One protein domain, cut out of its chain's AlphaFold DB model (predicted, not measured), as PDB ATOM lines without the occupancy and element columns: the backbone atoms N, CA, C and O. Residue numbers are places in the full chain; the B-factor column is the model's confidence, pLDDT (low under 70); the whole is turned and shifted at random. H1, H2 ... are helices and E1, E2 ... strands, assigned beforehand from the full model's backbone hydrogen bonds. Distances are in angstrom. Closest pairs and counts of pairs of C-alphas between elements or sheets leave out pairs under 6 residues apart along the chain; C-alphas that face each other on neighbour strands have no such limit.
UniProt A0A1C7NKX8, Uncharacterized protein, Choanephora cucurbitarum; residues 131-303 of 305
ATOM      1  N   CYS A 131     -23.101 -48.569 -33.756       85.25
ATOM      2  CA  CYS A 131     -22.217 -47.479 -34.143       85.25
ATOM      3  C   CYS A 131     -21.160 -47.269 -33.053       85.25
ATOM      4  O   CYS A 131     -21.467 -47.343 -31.863       85.25
ATOM      5  N   TRP A 132     -19.919 -47.004 -33.453       86.62
ATOM      6  CA  TRP A 132     -18.828 -46.698 -32.536       86.62
ATOM      7  C   TRP A 132     -18.546 -45.203 -32.558       86.62
ATOM      8  O   TRP A 132     -18.222 -44.643 -33.602       86.62
ATOM      9  N   LEU A 133     -18.636 -44.558 -31.398       85.00
ATOM     10  CA  LEU A 133     -18.332 -43.140 -31.250       85.00
ATOM     11  C   LEU A 133     -17.453 -42.950 -30.014       85.00
ATOM     12  O   LEU A 133     -17.832 -43.334 -28.909       85.00
ATOM     13  N   ARG A 134     -16.265 -42.359 -30.190       86.38
ATOM     14  CA  ARG A 134     -15.305 -42.081 -29.098       86.38
ATOM     15  C   ARG A 134     -15.014 -43.311 -28.211       86.38
ATOM     16  O   ARG A 134     -15.008 -43.207 -26.987       86.38
ATOM     17  N   GLY A 135     -14.816 -44.479 -28.830       85.50
ATOM     18  CA  GLY A 135     -14.483 -45.729 -28.128       85.50
ATOM     19  C   GLY A 135     -15.634 -46.358 -27.332       85.50
ATOM     20  O   GLY A 135     -15.387 -47.211 -26.486       85.50
ATOM     21  N   LYS A 136     -16.882 -45.933 -27.564       89.25
ATOM     22  CA  LYS A 136     -18.088 -46.505 -26.950       89.25
ATOM     23  C   LYS A 136     -19.098 -46.914 -28.013       89.25
ATOM     24  O   LYS A 136     -19.161 -46.306 -29.085       89.25
ATOM     25  N   VAL A 137     -19.906 -47.919 -27.689       90.12
ATOM     26  CA  VAL A 137     -20.979 -48.398 -28.561       90.12
ATOM     27  C   VAL A 137     -22.249 -47.592 -28.338       90.12
ATOM     28  O   VAL A 137     -22.711 -47.397 -27.214       90.12
ATOM     29  N   TYR A 138     -22.846 -47.141 -29.434       91.56
ATOM     30  CA  TYR A 138     -24.133 -46.468 -29.472       91.56
ATOM     31  C   TYR A 138     -25.036 -47.125 -30.507       91.56
ATOM     32  O   TYR A 138     -24.572 -47.688 -31.496       91.56
ATOM     33  N   CYS A 139     -26.347 -47.024 -30.301       92.25
ATOM     34  CA  CYS A 139     -27.275 -47.225 -31.402       92.25
ATOM     35  C   CYS A 139     -27.173 -46.024 -32.352       92.25
ATOM     36  O   CYS A 139     -26.875 -44.909 -31.907       92.25
ATOM     37  N   LEU A 140     -27.433 -46.217 -33.646       91.69
ATOM     38  CA  LEU A 140     -27.308 -45.149 -34.644       91.69
ATOM     39  C   LEU A 140     -28.097 -43.883 -34.280       91.69
ATOM     40  O   LEU A 140     -27.604 -42.778 -34.489       91.69
ATOM     41  N   GLY A 141     -29.287 -44.020 -33.685       94.44
ATOM     42  CA  GLY A 141     -30.056 -42.854 -33.235       94.44
ATOM     43  C   GLY A 141     -29.330 -42.035 -32.160       94.44
ATOM     44  O   GLY A 141     -29.305 -40.808 -32.221       94.44
ATOM     45  N   CYS A 142     -28.675 -42.699 -31.205       95.38
ATOM     46  CA  CYS A 142     -27.870 -42.026 -30.185       95.38
ATOM     47  C   CYS A 142     -26.560 -41.464 -30.746       95.38
ATOM     48  O   CYS A 142     -26.137 -40.402 -30.303       95.38
ATOM     49  N   ALA A 143     -25.939 -42.129 -31.722       94.38
ATOM     50  CA  ALA A 143     -24.767 -41.587 -32.405       94.38
ATOM     51  C   ALA A 143     -25.110 -40.265 -33.114       94.38
ATOM     52  O   ALA A 143     -24.492 -39.246 -32.824       94.38
ATOM     53  N   ARG A 144     -26.186 -40.245 -33.915       95.19
ATOM     54  CA  ARG A 144     -26.696 -39.030 -34.582       95.19
ATOM     55  C   ARG A 144     -27.041 -37.919 -33.591       95.19
ATOM     56  O   ARG A 144     -26.722 -36.757 -33.824       95.19
ATOM     57  N   LEU A 145     -27.652 -38.274 -32.456       96.44
ATOM     58  CA  LEU A 145     -27.918 -37.323 -31.377       96.44
ATOM     59  C   LEU A 145     -26.621 -36.682 -30.861       96.44
ATOM     60  O   LEU A 145     -26.586 -35.479 -30.638       96.44
ATOM     61  N   LEU A 146     -25.562 -37.469 -30.663       95.12
ATOM     62  CA  LEU A 146     -24.286 -37.009 -30.107       95.12
ATOM     63  C   LEU A 146     -23.377 -36.298 -31.119       95.12
ATOM     64  O   LEU A 146     -22.479 -35.573 -30.696       95.12
ATOM     65  N   GLU A 147     -23.620 -36.469 -32.416       93.56
ATOM     66  CA  GLU A 147     -22.969 -35.717 -33.496       93.56
ATOM     67  C   GLU A 147     -23.570 -34.319 -33.693       93.56
ATOM     68  O   GLU A 147     -22.887 -33.422 -34.183       93.56
ATOM     69  N   PHE A 148     -24.828 -34.113 -33.290       94.81
ATOM     70  CA  PHE A 148     -25.500 -32.818 -33.392       94.81
ATOM     71  C   PHE A 148     -24.795 -31.683 -32.613       94.81
ATOM     72  O   PHE A 148     -24.561 -30.618 -33.194       94.81
ATOM     73  N   PRO A 149     -24.465 -31.835 -31.310       94.69
ATOM     74  CA  PRO A 149     -23.856 -30.762 -30.540       94.69
ATOM     75  C   PRO A 149     -22.382 -30.561 -30.907       94.69
ATOM     76  O   PRO A 149     -21.588 -31.496 -30.949       94.69
ATOM     77  N   SER A 150     -21.975 -29.305 -31.058       91.31
ATOM     78  CA  SER A 150     -20.572 -28.933 -31.278       91.31
ATOM     79  C   SER A 150     -19.759 -28.863 -29.981       91.31
ATOM     80  O   SER A 150     -18.533 -28.814 -30.024       91.31
ATOM     81  N   THR A 151     -20.420 -28.795 -28.819       93.88
ATOM     82  CA  THR A 151     -19.760 -28.667 -27.509       93.88
ATOM     83  C   THR A 151     -20.404 -29.558 -26.453       93.88
ATOM     84  O   THR A 151     -21.579 -29.913 -26.534       93.88
ATOM     85  N   ASP A 152     -19.651 -29.873 -25.397       94.00
ATOM     86  CA  ASP A 152     -20.175 -30.636 -24.258       94.00
ATOM     87  C   ASP A 152     -21.289 -29.907 -23.500       94.00
ATOM     88  O   ASP A 152     -22.174 -30.548 -22.931       94.00
ATOM     89  N   MET A 153     -21.256 -28.572 -23.489       94.81
ATOM     90  CA  MET A 153     -22.308 -27.756 -22.891       94.81
ATOM     91  C   MET A 153     -23.611 -27.889 -23.679       94.81
ATOM     92  O   MET A 153     -24.629 -28.256 -23.098       94.81
ATOM     93  N   GLU A 154     -23.556 -27.702 -25.001       94.81
ATOM     94  CA  GLU A 154     -24.719 -27.875 -25.876       94.81
ATOM     95  C   GLU A 154     -25.265 -29.299 -25.796       94.81
ATOM     96  O   GLU A 154     -26.474 -29.486 -25.740       94.81
ATOM     97  N   ARG A 155     -24.388 -30.307 -25.710       95.31
ATOM     98  CA  ARG A 155     -24.802 -31.699 -25.513       95.31
ATOM     99  C   ARG A 155     -25.682 -31.856 -24.272       95.31
ATOM    100  O   ARG A 155     -26.748 -32.456 -24.362       95.31
ATOM    101  N   ARG A 156     -25.265 -31.321 -23.119       94.94
ATOM    102  CA  ARG A 156     -26.055 -31.402 -21.874       94.94
ATOM    103  C   ARG A 156     -27.380 -30.649 -21.982       94.94
ATOM    104  O   ARG A 156     -28.400 -31.150 -21.520       94.94
ATOM    105  N   GLU A 157     -27.367 -29.472 -22.595       96.00
ATOM    106  CA  GLU A 157     -28.558 -28.631 -22.766       96.00
ATOM    107  C   GLU A 157     -29.574 -29.270 -23.713       96.00
ATOM    108  O   GLU A 157     -30.754 -29.344 -23.389       96.00
ATOM    109  N   MET A 158     -29.106 -29.819 -24.830       96.56
ATOM    110  CA  MET A 158     -29.912 -30.565 -25.789       96.56
ATOM    111  C   MET A 158     -30.538 -31.814 -25.155       96.56
ATOM    112  O   MET A 158     -31.732 -32.051 -25.335       96.56
ATOM    113  N   LEU A 159     -29.769 -32.598 -24.388       96.00
ATOM    114  CA  LEU A 159     -30.305 -33.752 -23.655       96.00
ATOM    115  C   LEU A 159     -31.362 -33.312 -22.632       96.00
ATOM    116  O   LEU A 159     -32.443 -33.892 -22.575       96.00
ATOM    117  N   SER A 160     -31.089 -32.246 -21.873       95.19
ATOM    118  CA  SER A 160     -32.047 -31.680 -20.919       95.19
ATOM    119  C   SER A 160     -33.323 -31.183 -21.605       95.19
ATOM    120  O   SER A 160     -34.418 -31.436 -21.104       95.19
ATOM    121  N   TYR A 161     -33.212 -30.544 -22.770       96.50
ATOM    122  CA  TYR A 161     -34.352 -30.126 -23.581       96.50
ATOM    123  C   TYR A 161     -35.186 -31.322 -24.039       96.50
ATOM    124  O   TYR A 161     -36.401 -31.294 -23.886       96.50
ATOM    125  N   LEU A 162     -34.557 -32.393 -24.529       96.44
ATOM    126  CA  LEU A 162     -35.273 -33.595 -24.964       96.44
ATOM    127  C   LEU A 162     -36.007 -34.320 -23.831       96.44
ATOM    128  O   LEU A 162     -36.945 -35.055 -24.116       96.44
ATOM    129  N   ILE A 163     -35.598 -34.126 -22.578       94.56
ATOM    130  CA  ILE A 163     -36.248 -34.726 -21.403       94.56
ATOM    131  C   ILE A 163     -37.310 -33.786 -20.816       94.56
ATOM    132  O   ILE A 163     -38.380 -34.226 -20.412       94.56
ATOM    133  N   THR A 164     -37.019 -32.485 -20.741       93.81
ATOM    134  CA  THR A 164     -37.804 -31.525 -19.940       93.81
ATOM    135  C   THR A 164     -38.566 -30.487 -20.762       93.81
ATOM    136  O   THR A 164     -39.370 -29.740 -20.208       93.81
ATOM    137  N   GLY A 165     -38.260 -30.357 -22.053       94.19
ATOM    138  CA  GLY A 165     -38.748 -29.283 -22.917       94.19
ATOM    139  C   GLY A 165     -38.183 -27.894 -22.612       94.19
ATOM    140  O   GLY A 165     -38.566 -26.923 -23.268       94.19
ATOM    141  N   LYS A 166     -37.287 -27.758 -21.626       95.06
ATOM    142  CA  LYS A 166     -36.753 -26.462 -21.196       95.06
ATOM    143  C   LYS A 166     -35.522 -26.081 -22.010       95.06
ATOM    144  O   LYS A 166     -34.599 -26.870 -22.167       95.06
ATOM    145  N   ILE A 167     -35.506 -24.835 -22.476       95.38
ATOM    146  CA  ILE A 167     -34.357 -24.201 -23.131       95.38
ATOM    147  C   ILE A 167     -33.661 -23.314 -22.086       95.38
ATOM    148  O   ILE A 167     -34.346 -22.584 -21.357       95.38
ATOM    149  N   PRO A 168     -32.327 -23.353 -21.948       93.62
ATOM    150  CA  PRO A 168     -31.623 -22.518 -20.987       93.62
ATOM    151  C   PRO A 168     -31.700 -21.036 -21.382       93.62
ATOM    152  O   PRO A 168     -31.903 -20.686 -22.542       93.62
ATOM    153  N   ARG A 169     -31.557 -20.136 -20.400       91.62
ATOM    154  CA  ARG A 169     -31.813 -18.694 -20.587       91.62
ATOM    155  C   ARG A 169     -30.947 -18.045 -21.669       91.62
ATOM    156  O   ARG A 169     -31.442 -17.171 -22.371       91.62
ATOM    157  N   HIS A 170     -29.683 -18.449 -21.794       90.44
ATOM    158  CA  HIS A 170     -28.750 -17.890 -22.781       90.44
ATOM    159  C   HIS A 170     -29.047 -18.319 -24.219       90.44
ATOM    160  O   HIS A 170     -28.533 -17.689 -25.137       90.44
ATOM    161  N   ASP A 171     -29.865 -19.355 -24.409       90.94
ATOM    162  CA  ASP A 171     -30.205 -19.918 -25.719       90.94
ATOM    163  C   ASP A 171     -31.704 -19.784 -26.036       90.94
ATOM    164  O   ASP A 171     -32.249 -20.472 -26.897       90.94
ATOM    165  N   GLN A 172     -32.410 -18.905 -25.315       92.12
ATOM    166  CA  GLN A 172     -33.837 -18.689 -25.531       92.12
ATOM    167  C   GLN A 172     -34.112 -18.174 -26.954       92.12
ATOM    168  O   GLN A 172     -33.402 -17.297 -27.459       92.12
ATOM    169  N   PRO A 173     -35.173 -18.678 -27.606       92.44
ATOM    170  CA  PRO A 173     -35.559 -18.240 -28.934       92.44
ATOM    171  C   PRO A 173     -35.927 -16.748 -28.936       92.44
ATOM    172  O   PRO A 173     -36.526 -16.243 -27.984       92.44
ATOM    173  N   PRO A 174     -35.616 -16.020 -30.020       89.38
ATOM    174  CA  PRO A 174     -35.975 -14.615 -30.130       89.38
ATOM    175  C   PRO A 174     -37.491 -14.439 -30.267       89.38
ATOM    176  O   PRO A 174     -38.161 -15.213 -30.953       89.38
ATOM    177  N   ASN A 175     -38.018 -13.349 -29.709       90.56
ATOM    178  CA  ASN A 175     -39.378 -12.903 -30.000       90.56
ATOM    179  C   ASN A 175     -39.438 -12.348 -31.428       90.56
ATOM    180  O   ASN A 175     -38.720 -11.406 -31.763       90.56
ATOM    181  N   LEU A 176     -40.281 -12.945 -32.273       92.25
ATOM    182  CA  LEU A 176     -40.402 -12.585 -33.685       92.25
ATOM    183  C   LEU A 176     -41.680 -11.799 -33.952       92.25
ATOM    184  O   LEU A 176     -42.755 -12.172 -33.492       92.25
ATOM    185  N   SER A 177     -41.577 -10.756 -34.774       93.44
ATOM    186  CA  SER A 177     -42.750 -10.132 -35.387       93.44
ATOM    187  C   SER A 177     -43.332 -11.016 -36.494       93.44
ATOM    188  O   SER A 177     -42.621 -11.832 -37.092       93.44
ATOM    189  N   SER A 178     -44.602 -10.807 -36.848       92.44
ATOM    190  CA  SER A 178     -45.268 -11.544 -37.935       92.44
ATOM    191  C   SER A 178     -44.490 -11.467 -39.257       92.44
ATOM    192  O   SER A 178     -44.337 -12.468 -39.950       92.44
ATOM    193  N   ASN A 179     -43.887 -10.312 -39.564       93.88
ATOM    194  CA  ASN A 179     -43.050 -10.131 -40.756       93.88
ATOM    195  C   ASN A 179     -41.743 -10.937 -40.699       93.88
ATOM    196  O   ASN A 179     -41.221 -11.363 -41.729       93.88
ATOM    197  N   GLN A 180     -41.160 -11.132 -39.512       94.00
ATOM    198  CA  GLN A 180     -39.986 -11.994 -39.356       94.00
ATOM    199  C   GLN A 180     -40.359 -13.468 -39.512       94.00
ATOM    200  O   GLN A 180     -39.632 -14.194 -40.187       94.00
ATOM    201  N   VAL A 181     -41.494 -13.892 -38.951       92.88
ATOM    202  CA  VAL A 181     -42.034 -15.246 -39.141       92.88
ATOM    203  C   VAL A 181     -42.267 -15.524 -40.627       92.88
ATOM    204  O   VAL A 181     -41.703 -16.480 -41.159       92.88
ATOM    205  N   LEU A 182     -43.001 -14.642 -41.314       94.00
ATOM    206  CA  LEU A 182     -43.325 -14.777 -42.735       94.00
ATOM    207  C   LEU A 182     -42.063 -14.896 -43.597       94.00
ATOM    208  O   LEU A 182     -41.943 -15.823 -44.393       94.00
ATOM    209  N   ARG A 183     -41.076 -14.011 -43.391       94.25
ATOM    210  CA  ARG A 183     -39.804 -14.051 -44.134       94.25
ATOM    211  C   ARG A 183     -39.028 -15.345 -43.903       94.25
ATOM    212  O   ARG A 183     -38.479 -15.904 -44.850       94.25
ATOM    213  N   ARG A 184     -38.972 -15.835 -42.662       93.81
ATOM    214  CA  ARG A 184     -38.258 -17.079 -42.339       93.81
ATOM    215  C   ARG A 184     -38.960 -18.309 -42.921       93.81
ATOM    216  O   ARG A 184     -38.275 -19.219 -43.380       93.81
ATOM    217  N   LEU A 185     -40.293 -18.330 -42.946       93.12
ATOM    218  CA  LEU A 185     -41.060 -19.387 -43.611       93.12
ATOM    219  C   LEU A 185     -40.901 -19.328 -45.133       93.12
ATOM    220  O   LEU A 185     -40.669 -20.368 -45.743       93.12
ATOM    221  N   GLN A 186     -40.938 -18.135 -45.737       94.25
ATOM    222  CA  GLN A 186     -40.724 -17.970 -47.179       94.25
ATOM    223  C   GLN A 186     -39.345 -18.490 -47.582       94.25
ATOM    224  O   GLN A 186     -39.209 -19.235 -48.545       94.25
ATOM    225  N   HIS A 187     -38.312 -18.154 -46.812       92.94
ATOM    226  CA  HIS A 187     -36.969 -18.641 -47.095       92.94
ATOM    227  C   HIS A 187     -36.876 -20.176 -47.016       92.94
ATOM    228  O   HIS A 187     -36.256 -20.803 -47.870       92.94
ATOM    229  N   ARG A 188     -37.538 -20.807 -46.034       91.88
ATOM    230  CA  ARG A 188     -37.616 -22.277 -45.943       91.88
ATOM    231  C   ARG A 188     -38.343 -22.891 -47.132       91.88
ATOM    232  O   ARG A 188     -37.875 -23.895 -47.661       91.88
ATOM    233  N   TYR A 189     -39.441 -22.278 -47.565       93.81
ATOM    234  CA  TYR A 189     -40.167 -22.689 -48.760       93.81
ATOM    235  C   TYR A 189     -39.259 -22.686 -49.999       93.81
ATOM    236  O   TYR A 189     -39.192 -23.690 -50.706       93.81
ATOM    237  N   GLU A 190     -38.496 -21.611 -50.219       93.19
ATOM    238  CA  GLU A 190     -37.563 -21.539 -51.349       93.19
ATOM    239  C   GLU A 190     -36.446 -22.591 -51.255       93.19
ATOM    240  O   GLU A 190     -36.113 -23.211 -52.265       93.19
ATOM    241  N   ILE A 191     -35.915 -22.877 -50.056       91.69
ATOM    242  CA  ILE A 191     -34.943 -23.971 -49.858       91.69
ATOM    243  C   ILE A 191     -35.559 -25.326 -50.234       91.69
ATOM    244  O   ILE A 191     -34.938 -26.113 -50.953       91.69
ATOM    245  N   MET A 192     -36.775 -25.619 -49.761       91.75
ATOM    246  CA  MET A 192     -37.457 -26.882 -50.064       91.75
ATOM    247  C   MET A 192     -37.721 -27.023 -51.566       91.75
ATOM    248  O   MET A 192     -37.461 -28.081 -52.143       91.75
ATOM    249  N   LYS A 193     -38.157 -25.939 -52.211       92.50
ATOM    250  CA  LYS A 193     -38.374 -25.867 -53.656       92.50
ATOM    251  C   LYS A 193     -37.082 -26.094 -54.440       92.50
ATOM    252  O   LYS A 193     -37.077 -26.906 -55.362       92.50
ATOM    253  N   ALA A 194     -35.986 -25.437 -54.060       91.38
ATOM    254  CA  ALA A 194     -34.682 -25.620 -54.695       91.38
ATOM    255  C   ALA A 194     -34.192 -27.073 -54.566       91.38
ATOM    256  O   ALA A 194     -33.774 -27.683 -55.552       91.38
ATOM    257  N   ARG A 195     -34.329 -27.672 -53.374       89.88
ATOM    258  CA  ARG A 195     -33.983 -29.083 -53.131       89.88
ATOM    259  C   ARG A 195     -34.815 -30.031 -53.997       89.88
ATOM    260  O   ARG A 195     -34.273 -30.994 -54.538       89.88
ATOM    261  N   TRP A 196     -36.110 -29.760 -54.152       90.00
ATOM    262  CA  TRP A 196     -36.991 -30.540 -55.021       90.00
ATOM    263  C   TRP A 196     -36.596 -30.431 -56.498       90.00
ATOM    264  O   TRP A 196     -36.483 -31.454 -57.175       90.00
ATOM    265  N   GLN A 197     -36.338 -29.217 -56.993       90.06
ATOM    266  CA  GLN A 197     -35.903 -28.987 -58.377       90.06
ATOM    267  C   GLN A 197     -34.596 -29.719 -58.684       90.06
ATOM    268  O   GLN A 197     -34.479 -30.334 -59.743       90.06
ATOM    269  N   PHE A 198     -33.652 -29.695 -57.739       88.88
ATOM    270  CA  PHE A 198     -32.394 -30.428 -57.833       88.88
ATOM    271  C   PHE A 198     -32.621 -31.945 -57.885       88.88
ATOM    272  O   PHE A 198     -32.171 -32.603 -58.815       88.88
ATOM    273  N   LYS A 199     -33.381 -32.510 -56.935       85.62
ATOM    274  CA  LYS A 199     -33.603 -33.966 -56.836       85.62
ATOM    275  C   LYS A 199     -34.435 -34.556 -57.975       85.62
ATOM    276  O   LYS A 199     -34.303 -35.737 -58.269       85.62
ATOM    277  N   THR A 200     -35.312 -33.767 -58.589       83.62
ATOM    278  CA  THR A 200     -36.221 -34.241 -59.647       83.62
ATOM    279  C   THR A 200     -35.794 -33.819 -61.050       83.62
ATOM    280  O   THR A 200     -36.533 -34.071 -62.007       83.62
ATOM    281  N   SER A 201     -34.660 -33.120 -61.181       80.62
ATOM    282  CA  SER A 201     -34.184 -32.496 -62.426       80.62
ATOM    283  C   SER A 201     -35.261 -31.669 -63.149       80.62
ATOM    284  O   SER A 201     -35.209 -31.461 -64.361       80.62
ATOM    285  N   SER A 202     -36.278 -31.205 -62.416       70.94
ATOM    286  CA  SER A 202     -37.494 -30.616 -62.973       70.94
ATOM    287  C   SER A 202     -37.485 -29.107 -62.767       70.94
ATOM    288  O   SER A 202     -38.035 -28.596 -61.796       70.94
ATOM    289  N   LYS A 203     -36.879 -28.369 -63.704       66.81
ATOM    290  CA  LYS A 203     -36.857 -26.894 -63.653       66.81
ATOM    291  C   LYS A 203     -38.212 -26.248 -63.981       66.81
ATOM    292  O   LYS A 203     -38.475 -25.144 -63.524       66.81
ATOM    293  N   SER A 204     -39.070 -26.928 -64.746       62.78
ATOM    294  CA  SER A 204     -40.325 -26.377 -65.288       62.78
ATOM    295  C   SER A 204     -41.602 -26.858 -64.595       62.78
ATOM    296  O   SER A 204     -42.688 -26.370 -64.902       62.78
ATOM    297  N   ARG A 205     -41.514 -27.829 -63.679       73.25
ATOM    298  CA  ARG A 205     -42.696 -28.369 -62.995       73.25
ATOM    299  C   ARG A 205     -43.058 -27.498 -61.792       73.25
ATOM    300  O   ARG A 205     -42.182 -26.930 -61.142       73.25
ATOM    301  N   SER A 206     -44.347 -27.431 -61.464       84.88
ATOM    302  CA  SER A 206     -44.804 -26.757 -60.249       84.88
ATOM    303  C   SER A 206     -44.411 -27.558 -59.007       84.88
ATOM    304  O   SER A 206     -44.684 -28.764 -58.914       84.88
ATOM    305  N   PHE A 207     -43.766 -26.875 -58.059       90.50
ATOM    306  CA  PHE A 207     -43.439 -27.441 -56.755       90.50
ATOM    307  C   PHE A 207     -44.741 -27.905 -56.070       90.50
ATOM    308  O   PHE A 207     -45.712 -27.149 -56.101       90.50
ATOM    309  N   PRO A 208     -44.824 -29.142 -55.538       89.94
ATOM    310  CA  PRO A 208     -46.093 -29.708 -55.061       89.94
ATOM    311  C   PRO A 208     -46.670 -29.031 -53.816       89.94
ATOM    312  O   PRO A 208     -47.857 -29.172 -53.550       89.94
ATOM    313  N   LEU A 209     -45.828 -28.334 -53.061       91.75
ATOM    314  CA  LEU A 209     -46.189 -27.608 -51.853       91.75
ATOM    315  C   LEU A 209     -46.447 -26.144 -52.203       91.75
ATOM    316  O   LEU A 209     -45.644 -25.542 -52.918       91.75
ATOM    317  N   ALA A 210     -47.523 -25.559 -51.686       93.44
ATOM    318  CA  ALA A 210     -47.752 -24.122 -51.751       93.44
ATOM    319  C   ALA A 210     -47.163 -23.428 -50.517       93.44
ATOM    320  O   ALA A 210     -47.080 -24.001 -49.433       93.44
ATOM    321  N   PHE A 211     -46.796 -22.152 -50.642       94.06
ATOM    322  CA  PHE A 211     -46.297 -21.392 -49.492       94.06
ATOM    323  C   PHE A 211     -47.328 -21.299 -48.349       94.06
ATOM    324  O   PHE A 211     -46.972 -21.428 -47.177       94.06
ATOM    325  N   ASN A 212     -48.612 -21.154 -48.693       93.88
ATOM    326  CA  ASN A 212     -49.704 -21.121 -47.718       93.88
ATOM    327  C   ASN A 212     -49.820 -22.418 -46.902       93.88
ATOM    328  O   ASN A 212     -50.235 -22.350 -45.747       93.88
ATOM    329  N   ASP A 213     -49.385 -23.560 -47.441       93.75
ATOM    330  CA  ASP A 213     -49.386 -24.828 -46.706       93.75
ATOM    331  C   ASP A 213     -48.412 -24.773 -45.519       93.75
ATOM    332  O   ASP A 213     -48.734 -25.240 -44.428       93.75
ATOM    333  N   LEU A 214     -47.241 -24.135 -45.679       91.75
ATOM    334  CA  LEU A 214     -46.280 -23.969 -44.578       91.75
ATOM    335  C   LEU A 214     -46.817 -23.032 -43.498       91.75
ATOM    336  O   LEU A 214     -46.573 -23.263 -42.314       91.75
ATOM    337  N   LEU A 215     -47.520 -21.967 -43.897       91.94
ATOM    338  CA  LEU A 215     -48.172 -21.062 -42.950       91.94
ATOM    339  C   LEU A 215     -49.244 -21.806 -42.159       91.94
ATOM    340  O   LEU A 215     -49.305 -21.684 -40.936       91.94
ATOM    341  N   GLN A 216     -50.049 -22.613 -42.847       92.94
ATOM    342  CA  GLN A 216     -51.080 -23.418 -42.218       92.94
ATOM    343  C   GLN A 216     -50.481 -24.418 -41.222       92.94
ATOM    344  O   GLN A 216     -50.914 -24.421 -40.071       92.94
ATOM    345  N   ILE A 217     -49.453 -25.185 -41.610       92.19
ATOM    346  CA  ILE A 217     -48.736 -26.101 -40.706       92.19
ATOM    347  C   ILE A 217     -48.214 -25.344 -39.478       92.19
ATOM    348  O   ILE A 217     -48.457 -25.742 -38.341       92.19
ATOM    349  N   TYR A 218     -47.538 -24.211 -39.694       91.06
ATOM    350  CA  TYR A 218     -46.972 -23.405 -38.613       91.06
ATOM    351  C   TYR A 218     -48.021 -22.967 -37.580       91.06
ATOM    352  O   TYR A 218     -47.764 -23.014 -36.374       91.06
ATOM    353  N   HIS A 219     -49.198 -22.544 -38.047       89.81
ATOM    354  CA  HIS A 219     -50.286 -22.096 -37.182       89.81
ATOM    355  C   HIS A 219     -51.025 -23.255 -36.506       89.81
ATOM    356  O   HIS A 219     -51.276 -23.188 -35.302       89.81
ATOM    357  N   GLN A 220     -51.363 -24.305 -37.258       91.69
ATOM    358  CA  GLN A 220     -52.151 -25.436 -36.763       91.69
ATOM    359  C   GLN A 220     -51.377 -26.259 -35.737       91.69
ATOM    360  O   GLN A 220     -51.918 -26.592 -34.687       91.69
ATOM    361  N   GLU A 221     -50.093 -26.508 -35.985       89.38
ATOM    362  CA  GLU A 221     -49.263 -27.316 -35.090       89.38
ATOM    363  C   GLU A 221     -48.689 -26.509 -33.918       89.38
ATOM    364  O   GLU A 221     -47.984 -27.056 -33.076       89.38
ATOM    365  N   ARG A 222     -48.968 -25.197 -33.841       91.19
ATOM    366  CA  ARG A 222     -48.533 -24.294 -32.754       91.19
ATOM    367  C   ARG A 222     -47.030 -24.372 -32.438       91.19
ATOM    368  O   ARG A 222     -46.608 -24.039 -31.331       91.19
ATOM    369  N   GLN A 223     -46.217 -24.727 -33.436       92.75
ATOM    370  CA  GLN A 223     -44.772 -24.955 -33.314       92.75
ATOM    371  C   GLN A 223     -44.400 -26.102 -32.363       92.75
ATOM    372  O   GLN A 223     -43.331 -26.080 -31.761       92.75
ATOM    373  N   THR A 224     -45.262 -27.095 -32.208       96.19
ATOM    374  CA  THR A 224     -45.028 -28.255 -31.350       96.19
ATOM    375  C   THR A 224     -44.491 -29.409 -32.176       96.19
ATOM    376  O   THR A 224     -45.151 -29.834 -33.110       96.19
ATOM    377  N   CYS A 225     -43.330 -29.954 -31.816       96.44
ATOM    378  CA  CYS A 225     -42.788 -31.136 -32.477       96.44
ATOM    379  C   CYS A 225     -43.780 -32.302 -32.392       96.44
ATOM    380  O   CYS A 225     -44.098 -32.744 -31.289       96.44
ATOM    381  N   GLN A 226     -44.193 -32.846 -33.538       94.88
ATOM    382  CA  GLN A 226     -45.138 -33.971 -33.593       94.88
ATOM    383  C   GLN A 226     -44.613 -35.227 -32.885       94.88
ATOM    384  O   GLN A 226     -45.376 -35.982 -32.292       94.88
ATOM    385  N   MET A 227     -43.293 -35.425 -32.895       93.56
ATOM    386  CA  MET A 227     -42.655 -36.613 -32.325       93.56
ATOM    387  C   MET A 227     -42.509 -36.574 -30.803       93.56
ATOM    388  O   MET A 227     -42.568 -37.620 -30.162       93.56
ATOM    389  N   SER A 228     -42.276 -35.396 -30.218       94.44
ATOM    390  CA  SER A 228     -41.974 -35.263 -28.786       94.44
ATOM    391  C   SER A 228     -42.978 -34.434 -27.995       94.44
ATOM    392  O   SER A 228     -42.911 -34.411 -26.771       94.44
ATOM    393  N   GLY A 229     -43.873 -33.707 -28.663       95.31
ATOM    394  CA  GLY A 229     -44.750 -32.726 -28.024       95.31
ATOM    395  C   GLY A 229     -44.017 -31.478 -27.516       95.31
ATOM    396  O   GLY A 229     -44.633 -30.607 -26.903       95.31
ATOM    397  N   LEU A 230     -42.707 -31.355 -27.756       95.50
ATOM    398  CA  LEU A 230     -41.919 -30.225 -27.276       95.50
ATOM    399  C   LEU A 230     -42.087 -29.004 -28.176       95.50
ATOM    400  O   LEU A 230     -42.085 -29.098 -29.408       95.50
ATOM    401  N   ARG A 231     -42.144 -27.824 -27.557       95.38
ATOM    402  CA  ARG A 231     -42.190 -26.568 -28.302       95.38
ATOM    403  C   ARG A 231     -40.872 -26.331 -29.036       95.38
ATOM    404  O   ARG A 231     -39.783 -26.432 -28.468       95.38
ATOM    405  N   CYS A 232     -41.008 -25.993 -30.304       95.69
ATOM    406  CA  CYS A 232     -39.954 -25.615 -31.225       95.69
ATOM    407  C   CYS A 232     -40.142 -24.154 -31.636       95.69
ATOM    408  O   CYS A 232     -41.194 -23.553 -31.414       95.69
ATOM    409  N   TYR A 233     -39.118 -23.569 -32.254       94.94
ATOM    410  CA  TYR A 233     -39.161 -22.153 -32.622       94.94
ATOM    411  C   TYR A 233     -38.499 -21.906 -33.967       94.94
ATOM    412  O   TYR A 233     -37.446 -22.470 -34.272       94.94
ATOM    413  N   ILE A 234     -39.091 -21.042 -34.792       93.00
ATOM    414  CA  ILE A 234     -38.498 -20.702 -36.086       93.00
ATOM    415  C   ILE A 234     -37.161 -19.996 -35.874       93.00
ATOM    416  O   ILE A 234     -37.091 -18.828 -35.493       93.00
ATOM    417  N   HIS A 235     -36.097 -20.685 -36.253       91.31
ATOM    418  CA  HIS A 235     -34.767 -20.119 -36.390       91.31
ATOM    419  C   HIS A 235     -34.582 -19.427 -37.753       91.31
ATOM    420  O   HIS A 235     -35.238 -19.787 -38.739       91.31
ATOM    421  N   ASP A 236     -33.701 -18.427 -37.798       86.56
ATOM    422  CA  ASP A 236     -33.318 -17.732 -39.028       86.56
ATOM    423  C   ASP A 236     -32.342 -18.597 -39.824       86.56
ATOM    424  O   ASP A 236     -31.204 -18.794 -39.417       86.56
ATOM    425  N   ALA A 237     -32.780 -19.099 -40.974       77.50
ATOM    426  CA  ALA A 237     -31.986 -19.997 -41.807       77.50
ATOM    427  C   ALA A 237     -30.690 -19.371 -42.365       77.50
ATOM    428  O   ALA A 237     -29.869 -20.084 -42.931       77.50
ATOM    429  N   ARG A 238     -30.482 -18.055 -42.201       77.00
ATOM    430  CA  ARG A 238     -29.223 -17.387 -42.566       77.00
ATOM    431  C   ARG A 238     -28.065 -17.737 -41.635       77.00
ATOM    432  O   ARG A 238     -26.911 -17.598 -42.040       77.00
ATOM    433  N   TYR A 239     -28.332 -18.136 -40.392       81.81
ATOM    434  CA  TYR A 239     -27.255 -18.554 -39.501       81.81
ATOM    435  C   TYR A 239     -26.832 -19.981 -39.840       81.81
ATOM    436  O   TYR A 239     -27.660 -20.877 -39.982       81.81
ATOM    437  N   LYS A 240     -25.515 -20.192 -39.941       78.62
ATOM    438  CA  LYS A 240     -24.940 -21.505 -40.266       78.62
ATOM    439  C   LYS A 240     -25.279 -22.571 -39.223       78.62
ATOM    440  O   LYS A 240     -25.420 -23.738 -39.568       78.62
ATOM    441  N   ARG A 241     -25.375 -22.177 -37.951       86.31
ATOM    442  CA  ARG A 241     -25.647 -23.089 -36.842       86.31
ATOM    443  C   ARG A 241     -27.129 -23.083 -36.508       86.31
ATOM    444  O   ARG A 241     -27.656 -22.061 -36.081       86.31
ATOM    445  N   VAL A 242     -27.754 -24.244 -36.655       91.69
ATOM    446  CA  VAL A 242     -29.155 -24.471 -36.312       91.69
ATOM    447  C   VAL A 242     -29.235 -24.939 -34.852       91.69
ATOM    448  O   VAL A 242     -28.696 -25.998 -34.546       91.69
ATOM    449  N   PRO A 243     -29.892 -24.193 -33.944       94.94
ATOM    450  CA  PRO A 243     -30.086 -24.624 -32.558       94.94
ATOM    451  C   PRO A 243     -30.893 -25.921 -32.482       94.94
ATOM    452  O   PRO A 243     -31.778 -26.118 -33.314       94.94
ATOM    453  N   TYR A 244     -30.658 -26.768 -31.477       96.62
ATOM    454  CA  TYR A 244     -31.329 -28.075 -31.314       96.62
ATOM    455  C   TYR A 244     -32.860 -27.983 -31.160       96.62
ATOM    456  O   TYR A 244     -33.585 -28.900 -31.538       96.62
ATOM    457  N   TRP A 245     -33.373 -26.867 -30.636       95.88
ATOM    458  CA  TRP A 245     -34.809 -26.589 -30.481       95.88
ATOM    459  C   TRP A 245     -35.452 -25.969 -31.729       95.88
ATOM    460  O   TRP A 245     -36.653 -25.672 -31.740       95.88
ATOM    461  N   ALA A 246     -34.669 -25.695 -32.775       96.50
ATOM    462  CA  ALA A 246     -35.172 -25.008 -33.952       96.50
ATOM    463  C   ALA A 246     -36.266 -25.833 -34.636       96.50
ATOM    464  O   ALA A 246     -36.101 -27.021 -34.897       96.50
ATOM    465  N   LEU A 247     -37.365 -25.171 -34.983       95.88
ATOM    466  CA  LEU A 247     -38.438 -25.749 -35.777       95.88
ATOM    467  C   LEU A 247     -37.893 -26.131 -37.151       95.88
ATOM    468  O   LEU A 247     -37.258 -25.319 -37.832       95.88
ATOM    469  N   THR A 248     -38.185 -27.346 -37.577       94.75
ATOM    470  CA  THR A 248     -37.980 -27.853 -38.931       94.75
ATOM    471  C   THR A 248     -39.291 -28.429 -39.458       94.75
ATOM    472  O   THR A 248     -40.203 -28.704 -38.680       94.75
ATOM    473  N   LEU A 249     -39.388 -28.547 -40.781       93.88
ATOM    474  CA  LEU A 249     -40.469 -29.263 -41.452       93.88
ATOM    475  C   LEU A 249     -39.858 -30.539 -42.012       93.88
ATOM    476  O   LEU A 249     -39.037 -30.479 -42.932       93.88
ATOM    477  N   ASP A 250     -40.187 -31.661 -41.391       94.38
ATOM    478  CA  ASP A 250     -39.686 -32.970 -41.779       94.38
ATOM    479  C   ASP A 250     -40.681 -33.706 -42.669       94.38
ATOM    480  O   ASP A 250     -41.879 -33.443 -42.626       94.38
ATOM    481  N   HIS A 251     -40.160 -34.626 -43.474       93.56
ATOM    482  CA  HIS A 251     -40.963 -35.514 -44.289       93.56
ATOM    483  C   HIS A 251     -41.275 -36.799 -43.508       93.56
ATOM    484  O   HIS A 251     -40.354 -37.579 -43.260       93.56
ATOM    485  N   ILE A 252     -42.550 -37.056 -43.188       92.88
ATOM    486  CA  ILE A 252     -43.034 -38.275 -42.501       92.88
ATOM    487  C   ILE A 252     -42.404 -39.518 -43.146       92.88
ATOM    488  O   ILE A 252     -41.662 -40.275 -42.517       92.88
ATOM    489  N   THR A 253     -42.600 -39.661 -44.458       91.31
ATOM    490  CA  THR A 253     -41.837 -40.592 -45.292       91.31
ATOM    491  C   THR A 253     -40.599 -39.888 -45.850       91.31
ATOM    492  O   THR A 253     -40.757 -38.925 -46.611       91.31
ATOM    493  N   PRO A 254     -39.374 -40.360 -45.547       90.06
ATOM    494  CA  PRO A 254     -38.151 -39.734 -46.031       90.06
ATOM    495  C   PRO A 254     -38.083 -39.658 -47.559       90.06
ATOM    496  O   PRO A 254     -38.352 -40.628 -48.270       90.06
ATOM    497  N   VAL A 255     -37.620 -38.515 -48.074       87.50
ATOM    498  CA  VAL A 255     -37.422 -38.295 -49.521       87.50
ATOM    499  C   VAL A 255     -36.489 -39.339 -50.143       87.50
ATOM    500  O   VAL A 255     -36.680 -39.719 -51.297       87.50
ATOM    501  N   SER A 256     -35.500 -39.830 -49.390       84.94
ATOM    502  CA  SER A 256     -34.560 -40.861 -49.844       84.94
ATOM    503  C   SER A 256     -35.236 -42.189 -50.194       84.94
ATOM    504  O   SER A 256     -34.696 -42.935 -51.004       84.94
ATOM    505  N   HIS A 257     -36.418 -42.484 -49.642       83.56
ATOM    506  CA  HIS A 257     -37.085 -43.772 -49.854       83.56
ATOM    507  C   HIS A 257     -37.788 -43.859 -51.209       83.56
ATOM    508  O   HIS A 257     -37.849 -44.938 -51.792       83.56
ATOM    509  N   ARG A 258     -38.354 -42.750 -51.712       83.81
ATOM    510  CA  ARG A 258     -39.103 -42.719 -52.987       83.81
ATOM    511  C   ARG A 258     -38.974 -41.371 -53.695       83.81
ATOM    512  O   ARG A 258     -39.966 -40.711 -53.969       83.81
ATOM    513  N   TRP A 259     -37.756 -40.955 -54.021       76.38
ATOM    514  CA  TRP A 259     -37.470 -39.615 -54.562       76.38
ATOM    515  C   TRP A 259     -38.250 -39.225 -55.835       76.38
ATOM    516  O   TRP A 259     -38.441 -38.038 -56.094       76.38
ATOM    517  N   HIS A 260     -38.723 -40.205 -56.610       77.50
ATOM    518  CA  HIS A 260     -39.581 -39.996 -57.780       77.50
ATOM    519  C   HIS A 260     -41.041 -39.650 -57.445       77.50
ATOM    520  O   HIS A 260     -41.763 -39.152 -58.310       77.50
ATOM    521  N   ASP A 261     -41.501 -39.945 -56.228       85.50
ATOM    522  CA  ASP A 261     -42.882 -39.737 -55.811       85.50
ATOM    523  C   ASP A 261     -43.116 -38.263 -55.458       85.50
ATOM    524  O   ASP A 261     -42.574 -37.709 -54.498       85.50
ATOM    525  N   ARG A 262     -43.963 -37.616 -56.261       80.75
ATOM    526  CA  ARG A 262     -44.324 -36.208 -56.096       80.75
ATOM    527  C   ARG A 262     -45.055 -35.954 -54.776       80.75
ATOM    528  O   ARG A 262     -44.907 -34.869 -54.218       80.75
ATOM    529  N   ASN A 263     -45.802 -36.937 -54.275       86.44
ATOM    530  CA  ASN A 263     -46.591 -36.800 -53.054       86.44
ATOM    531  C   ASN A 263     -45.712 -36.703 -51.805       86.44
ATOM    532  O   ASN A 263     -46.163 -36.158 -50.804       86.44
ATOM    533  N   LEU A 264     -44.444 -37.136 -51.870       88.12
ATOM    534  CA  LEU A 264     -43.515 -36.946 -50.757       88.12
ATOM    535  C   LEU A 264     -43.294 -35.473 -50.428       88.12
ATOM    536  O   LEU A 264     -43.053 -35.140 -49.279       88.12
ATOM    537  N   TRP A 265     -43.387 -34.592 -51.417       89.25
ATOM    538  CA  TRP A 265     -43.160 -33.162 -51.235       89.25
ATOM    539  C   TRP A 265     -44.449 -32.393 -50.947       89.25
ATOM    540  O   TRP A 265     -44.404 -31.173 -50.829       89.25
ATOM    541  N   ALA A 266     -45.595 -33.073 -50.894       91.31
ATOM    542  CA  ALA A 266     -46.880 -32.453 -50.611       91.31
ATOM    543  C   ALA A 266     -47.070 -32.238 -49.104       91.31
ATOM    544  O   ALA A 266     -46.471 -32.927 -48.278       91.31
ATOM    545  N   VAL A 267     -47.977 -31.320 -48.755       93.00
ATOM    546  CA  VAL A 267     -48.313 -30.966 -47.366       93.00
ATOM    547  C   VAL A 267     -48.628 -32.185 -46.490       93.00
ATOM    548  O   VAL A 267     -48.193 -32.239 -45.348       93.00
ATOM    549  N   GLY A 268     -49.305 -33.203 -47.035       91.75
ATOM    550  CA  GLY A 268     -49.701 -34.401 -46.287       91.75
ATOM    551  C   GLY A 268     -48.549 -35.315 -45.859       91.75
ATOM    552  O   GLY A 268     -48.777 -36.241 -45.089       91.75
ATOM    553  N   ASN A 269     -47.330 -35.079 -46.348       94.25
ATOM    554  CA  ASN A 269     -46.130 -35.789 -45.910       94.25
ATOM    555  C   ASN A 269     -45.221 -34.900 -45.048       94.25
ATOM    556  O   ASN A 269     -44.105 -35.309 -44.758       94.25
ATOM    557  N   LEU A 270     -45.653 -33.697 -44.657       94.44
ATOM    558  CA  LEU A 270     -44.871 -32.798 -43.812       94.44
ATOM    559  C   LEU A 270     -45.368 -32.809 -42.371       94.44
ATOM    560  O   LEU A 270     -46.564 -32.902 -42.120       94.44
ATOM    561  N   GLN A 271     -44.435 -32.654 -41.440       94.25
ATOM    562  CA  GLN A 271     -44.708 -32.497 -40.014       94.25
ATOM    563  C   GLN A 271     -43.713 -31.531 -39.380       94.25
ATOM    564  O   GLN A 271     -42.571 -31.408 -39.841       94.25
ATOM    565  N   THR A 272     -44.100 -30.853 -38.300       96.12
ATOM    566  CA  THR A 272     -43.125 -30.082 -37.529       96.12
ATOM    567  C   THR A 272     -42.273 -30.971 -36.626       96.12
ATOM    568  O   THR A 272     -42.749 -31.872 -35.933       96.12
ATOM    569  N   MET A 273     -40.972 -30.692 -36.600       96.56
ATOM    570  CA  MET A 273     -40.023 -31.419 -35.762       96.56
ATOM    571  C   MET A 273     -38.896 -30.510 -35.274       96.56
ATOM    572  O   MET A 273     -38.503 -29.575 -35.977       96.56
ATOM    573  N   SER A 274     -38.355 -30.775 -34.083       97.12
ATOM    574  CA  SER A 274     -37.126 -30.112 -33.638       97.12
ATOM    575  C   SER A 274     -35.954 -30.524 -34.532       97.12
ATOM    576  O   SER A 274     -35.893 -31.648 -35.027       97.12
ATOM    577  N   SER A 275     -35.005 -29.623 -34.758       96.75
ATOM    578  CA  SER A 275     -33.834 -29.895 -35.598       96.75
ATOM    579  C   SER A 275     -33.018 -31.086 -35.094       96.75
ATOM    580  O   SER A 275     -32.548 -31.879 -35.909       96.75
ATOM    581  N   VAL A 276     -32.909 -31.262 -33.772       97.56
ATOM    582  CA  VAL A 276     -32.221 -32.414 -33.179       97.56
ATOM    583  C   VAL A 276     -32.939 -33.729 -33.480       97.56
ATOM    584  O   VAL A 276     -32.296 -34.683 -33.906       97.56
ATOM    585  N   LEU A 277     -34.268 -33.797 -33.338       97.75
ATOM    586  CA  LEU A 277     -35.005 -35.029 -33.643       97.75
ATOM    587  C   LEU A 277     -35.039 -35.304 -35.146       97.75
ATOM    588  O   LEU A 277     -34.956 -36.459 -35.548       97.75
ATOM    589  N   ASN A 278     -35.058 -34.257 -35.972       96.75
ATOM    590  CA  ASN A 278     -34.914 -34.385 -37.418       96.75
ATOM    591  C   ASN A 278     -33.544 -34.967 -37.802       96.75
ATOM    592  O   ASN A 278     -33.456 -35.861 -38.639       96.75
ATOM    593  N   SER A 279     -32.477 -34.543 -37.122       95.56
ATOM    594  CA  SER A 279     -31.141 -35.119 -37.298       95.56
ATOM    595  C   SER A 279     -31.069 -36.586 -36.861       95.56
ATOM    596  O   SER A 279     -30.518 -37.407 -37.595       95.56
ATOM    597  N   VAL A 280     -31.671 -36.943 -35.720       96.56
ATOM    598  CA  VAL A 280     -31.745 -38.341 -35.261       96.56
ATOM    599  C   VAL A 280     -32.517 -39.206 -36.258       96.56
ATOM    600  O   VAL A 280     -32.056 -40.294 -36.621       96.56
ATOM    601  N   LYS A 281     -33.664 -38.707 -36.737       95.62
ATOM    602  CA  LYS A 281     -34.496 -39.380 -37.736       95.62
ATOM    603  C   LYS A 281     -33.715 -39.636 -39.013       95.62
ATOM    604  O   LYS A 281     -33.572 -40.790 -39.403       95.62
ATOM    605  N   SER A 282     -33.184 -38.579 -39.629       93.12
ATOM    606  CA  SER A 282     -32.539 -38.611 -40.942       93.12
ATOM    607  C   SER A 282     -33.395 -39.366 -41.976       93.12
ATOM    608  O   SER A 282     -34.405 -38.852 -42.453       93.12
ATOM    609  N   ASP A 283     -33.030 -40.601 -42.303       90.75
ATOM    610  CA  ASP A 283     -33.690 -41.495 -43.250       90.75
ATOM    611  C   ASP A 283     -34.538 -42.596 -42.590       90.75
ATOM    612  O   ASP A 283     -35.057 -43.468 -43.285       90.75
ATOM    613  N   ALA A 284     -34.695 -42.574 -41.268       91.44
ATOM    614  CA  ALA A 284     -35.576 -43.477 -40.539       91.44
ATOM    615  C   ALA A 284     -37.051 -43.060 -40.664       91.44
ATOM    616  O   ALA A 284     -37.392 -41.912 -40.974       91.44
ATOM    617  N   THR A 285     -37.941 -44.011 -40.399       90.88
ATOM    618  CA  THR A 285     -39.390 -43.777 -40.333       90.88
ATOM    619  C   THR A 285     -39.814 -43.194 -38.981       90.88
ATOM    620  O   THR A 285     -39.123 -43.363 -37.975       90.88
ATOM    621  N   ASP A 286     -40.992 -42.568 -38.923       92.38
ATOM    622  CA  ASP A 286     -41.561 -42.048 -37.667       92.38
ATOM    623  C   ASP A 286     -41.744 -43.134 -36.608       92.38
ATOM    624  O   ASP A 286     -41.484 -42.903 -35.432       92.38
ATOM    625  N   ASN A 287     -42.124 -44.347 -37.016       90.75
ATOM    626  CA  ASN A 287     -42.260 -45.476 -36.095       90.75
ATOM    627  C   ASN A 287     -40.919 -45.845 -35.448       90.75
ATOM    628  O   ASN A 287     -40.856 -46.104 -34.245       90.75
ATOM    629  N   GLU A 288     -39.838 -45.847 -36.233       90.81
ATOM    630  CA  GLU A 288     -38.494 -46.094 -35.714       90.81
ATOM    631  C   GLU A 288     -38.071 -44.986 -34.749       90.81
ATOM    632  O   GLU A 288     -37.583 -45.287 -33.655       90.81
ATOM    633  N   LEU A 289     -38.296 -43.721 -35.120       94.06
ATOM    634  CA  LEU A 289     -37.964 -42.572 -34.282       94.06
ATOM    635  C   LEU A 289     -38.773 -42.552 -32.982       94.06
ATOM    636  O   LEU A 289     -38.187 -42.347 -31.924       94.06
ATOM    637  N   ALA A 290     -40.081 -42.812 -33.029       93.19
ATOM    638  CA  ALA A 290     -40.934 -42.911 -31.845       93.19
ATOM    639  C   ALA A 290     -40.440 -44.017 -30.906       93.19
ATOM    640  O   ALA A 290     -40.290 -43.806 -29.701       93.19
ATOM    641  N   GLY A 291     -40.122 -45.190 -31.464       90.94
ATOM    642  CA  GLY A 291     -39.554 -46.297 -30.704       90.94
ATOM    643  C   GLY A 291     -38.205 -45.943 -30.077       90.94
ATOM    644  O   GLY A 291     -37.945 -46.308 -28.931       90.94
ATOM    645  N   TRP A 292     -37.340 -45.233 -30.806       94.06
ATOM    646  CA  TRP A 292     -36.071 -44.730 -30.277       94.06
ATOM    647  C   TRP A 292     -36.281 -43.705 -29.164       94.06
ATOM    648  O   TRP A 292     -35.676 -43.850 -28.105       94.06
ATOM    649  N   TYR A 293     -37.158 -42.722 -29.365       94.81
ATOM    650  CA  TYR A 293     -37.364 -41.637 -28.412       94.81
ATOM    651  C   TYR A 293     -37.965 -42.154 -27.106       94.81
ATOM    652  O   TYR A 293     -37.506 -41.773 -26.035       94.81
ATOM    653  N   LYS A 294     -38.890 -43.119 -27.181       92.00
ATOM    654  CA  LYS A 294     -39.392 -43.826 -25.999       92.00
ATOM    655  C   LYS A 294     -38.261 -44.489 -25.207       92.00
ATOM    656  O   LYS A 294     -38.146 -44.244 -24.018       92.00
ATOM    657  N   ARG A 295     -37.386 -45.265 -25.859       90.75
ATOM    658  CA  ARG A 295     -36.240 -45.906 -25.180       90.75
ATOM    659  C   ARG A 295     -35.259 -44.889 -24.605       90.75
ATOM    660  O   ARG A 295     -34.715 -45.103 -23.529       90.75
ATOM    661  N   PHE A 296     -35.018 -43.800 -25.332       93.25
ATOM    662  CA  PHE A 296     -34.200 -42.695 -24.852       93.25
ATOM    663  C   PHE A 296     -34.784 -42.115 -23.559       93.25
ATOM    664  O   PHE A 296     -34.054 -41.990 -22.579       93.25
ATOM    665  N   LEU A 297     -36.086 -41.821 -23.538       92.62
ATOM    666  CA  LEU A 297     -36.773 -41.331 -22.349       92.62
ATOM    667  C   LEU A 297     -36.735 -42.360 -21.221       92.62
ATOM    668  O   LEU A 297     -36.334 -42.000 -20.126       92.62
ATOM    669  N   ASP A 298     -37.049 -43.629 -21.479       90.00
ATOM    670  CA  ASP A 298     -37.003 -44.690 -20.465       90.00
ATOM    671  C   ASP A 298     -35.608 -44.767 -19.809       90.00
ATOM    672  O   ASP A 298     -35.494 -44.808 -18.589       90.00
ATOM    673  N   ALA A 299     -34.528 -44.677 -20.591       89.44
ATOM    674  CA  ALA A 299     -33.163 -44.701 -20.061       89.44
ATOM    675  C   ALA A 299     -32.785 -43.466 -19.216       89.44
ATOM    676  O   ALA A 299     -31.902 -43.563 -18.366       89.44
ATOM    677  N   HIS A 300     -33.429 -42.315 -19.439       85.69
ATOM    678  CA  HIS A 300     -33.092 -41.048 -18.770       85.69
ATOM    679  C   HIS A 300     -34.118 -40.610 -17.713       85.69
ATOM    680  O   HIS A 300     -33.798 -39.778 -16.866       85.69
ATOM    681  N   LEU A 301     -35.335 -41.160 -17.739       78.06
ATOM    682  CA  LEU A 301     -36.395 -40.917 -16.757       78.06
ATOM    683  C   LEU A 301     -36.327 -41.894 -15.578       78.06
ATOM    684  O   LEU A 301     -36.757 -41.532 -14.490       78.06
ATOM    685  N   VAL A 302     -35.696 -43.067 -15.738       55.19
ATOM    686  CA  VAL A 302     -35.389 -44.019 -14.641       55.19
ATOM    687  C   VAL A 302     -34.384 -43.443 -13.614       55.19
ATOM    688  O   VAL A 302     -34.042 -44.087 -12.632       55.19
ATOM    689  N   VAL A 303     -33.939 -42.194 -13.795       46.84
ATOM    690  CA  VAL A 303     -33.047 -41.458 -12.879       46.84
ATOM    691  C   VAL A 303     -33.815 -40.413 -12.033       46.84
ATOM    692  O   VAL A 303     -33.194 -39.619 -11.333       46.84
TER     693      VAL A 303
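Overview. This is residues 131 to 303 of the 305 residues of an uncharacterized protein of Choanephora cucurbitarum (UniProt A0A1C7NKX8). A small two-stranded ribbon, E3 and E4, and the short helix H6 that follows it make the middle of this domain, with one helix group at each end of the long axis. Towards one end H1 packs on H6, with H2 and H7 nearby and the little hairpin E1 and E2 beyond H1; towards the other end H4 packs on E4, the long H3 crosses H4, and short H5 lies close by. The printed part has 173 residues, with elements in the order E1 E2 H1 H2 H3 H4 E3 H5 E4 H6 H7: seven named helices and four named strands, in two antiparallel two-stranded sheets. It is mostly helix and compact, with a radius of gyration of the C-alphas of 16.7 A and spans of 53 by 37 by 27 A.

Along the chain. Find C-alpha 131 at (-22.217, -47.479, -34.143), where E1 begins; it takes residues 131 to 133, and E2 takes 136 to 139. H1 is residues 140 to 147, 10.4 A long, and H2 is 152 to 164, 18.2 A. Go on to C-alpha 178 at (-45.268, -11.544, -37.935); from there H3 runs 31.6 A to residue 199. H4 is 211 to 220, 14.6 A; E3 is 247 to 251, 13.2 A; H5 is 262 to 265; E4 is 270 to 274, 13.1 A; H6 is 275 to 281. H7, residues 286 to 301, 21.6 A, ends at (-36.395, -40.917, -16.757).

Arrangement. Look first at E3 and E4, antiparallel at 138 degrees, where N 248 and O 273 are 2.8 A apart, within hydrogen-bond range. The closest C-alphas of E3 and H6 are those of Thr 248 and Ser 275, 5.7 A; of H4 and E4, Ile 217 and Thr 272, 7.6 A. H6 and H1 touch at Val 280 and Arg 144, 5.1 A, at a shallow tilt of 30 degrees, opposite ways. In the hairpin E1 and E2, N 131 and O 138 are 2.8 A apart. H2 and H7 only just touch, with 3 pairs of C-alphas within 8 A, the closest Ile 163 and Leu 297 at 6.7 A. H3 and H4 touch at Tyr 189 and Phe 211, 6.3 A, at a steep tilt of 56 degrees. H3 and H5 are close but not clearly touching, Trp 196 and Trp 265 being closest at 7.7 A. H3 is apart from E3 and H6. Every O i to N i+4 pair is within hydrogen-bond range in H1, H2, H3, H4, H6 and H7; H5 is too short for one.

Size, cuts and confidence. The farthest C-alphas, of Ser 204 and Val 303, are 55.0 A apart. The printed part has no cut. Long links join H2 to H3, H3 to H4, and H4 to E3. The mean pLDDT of the printed part is 90.7; residues 203 to 204 and 302 to 303 are under 70.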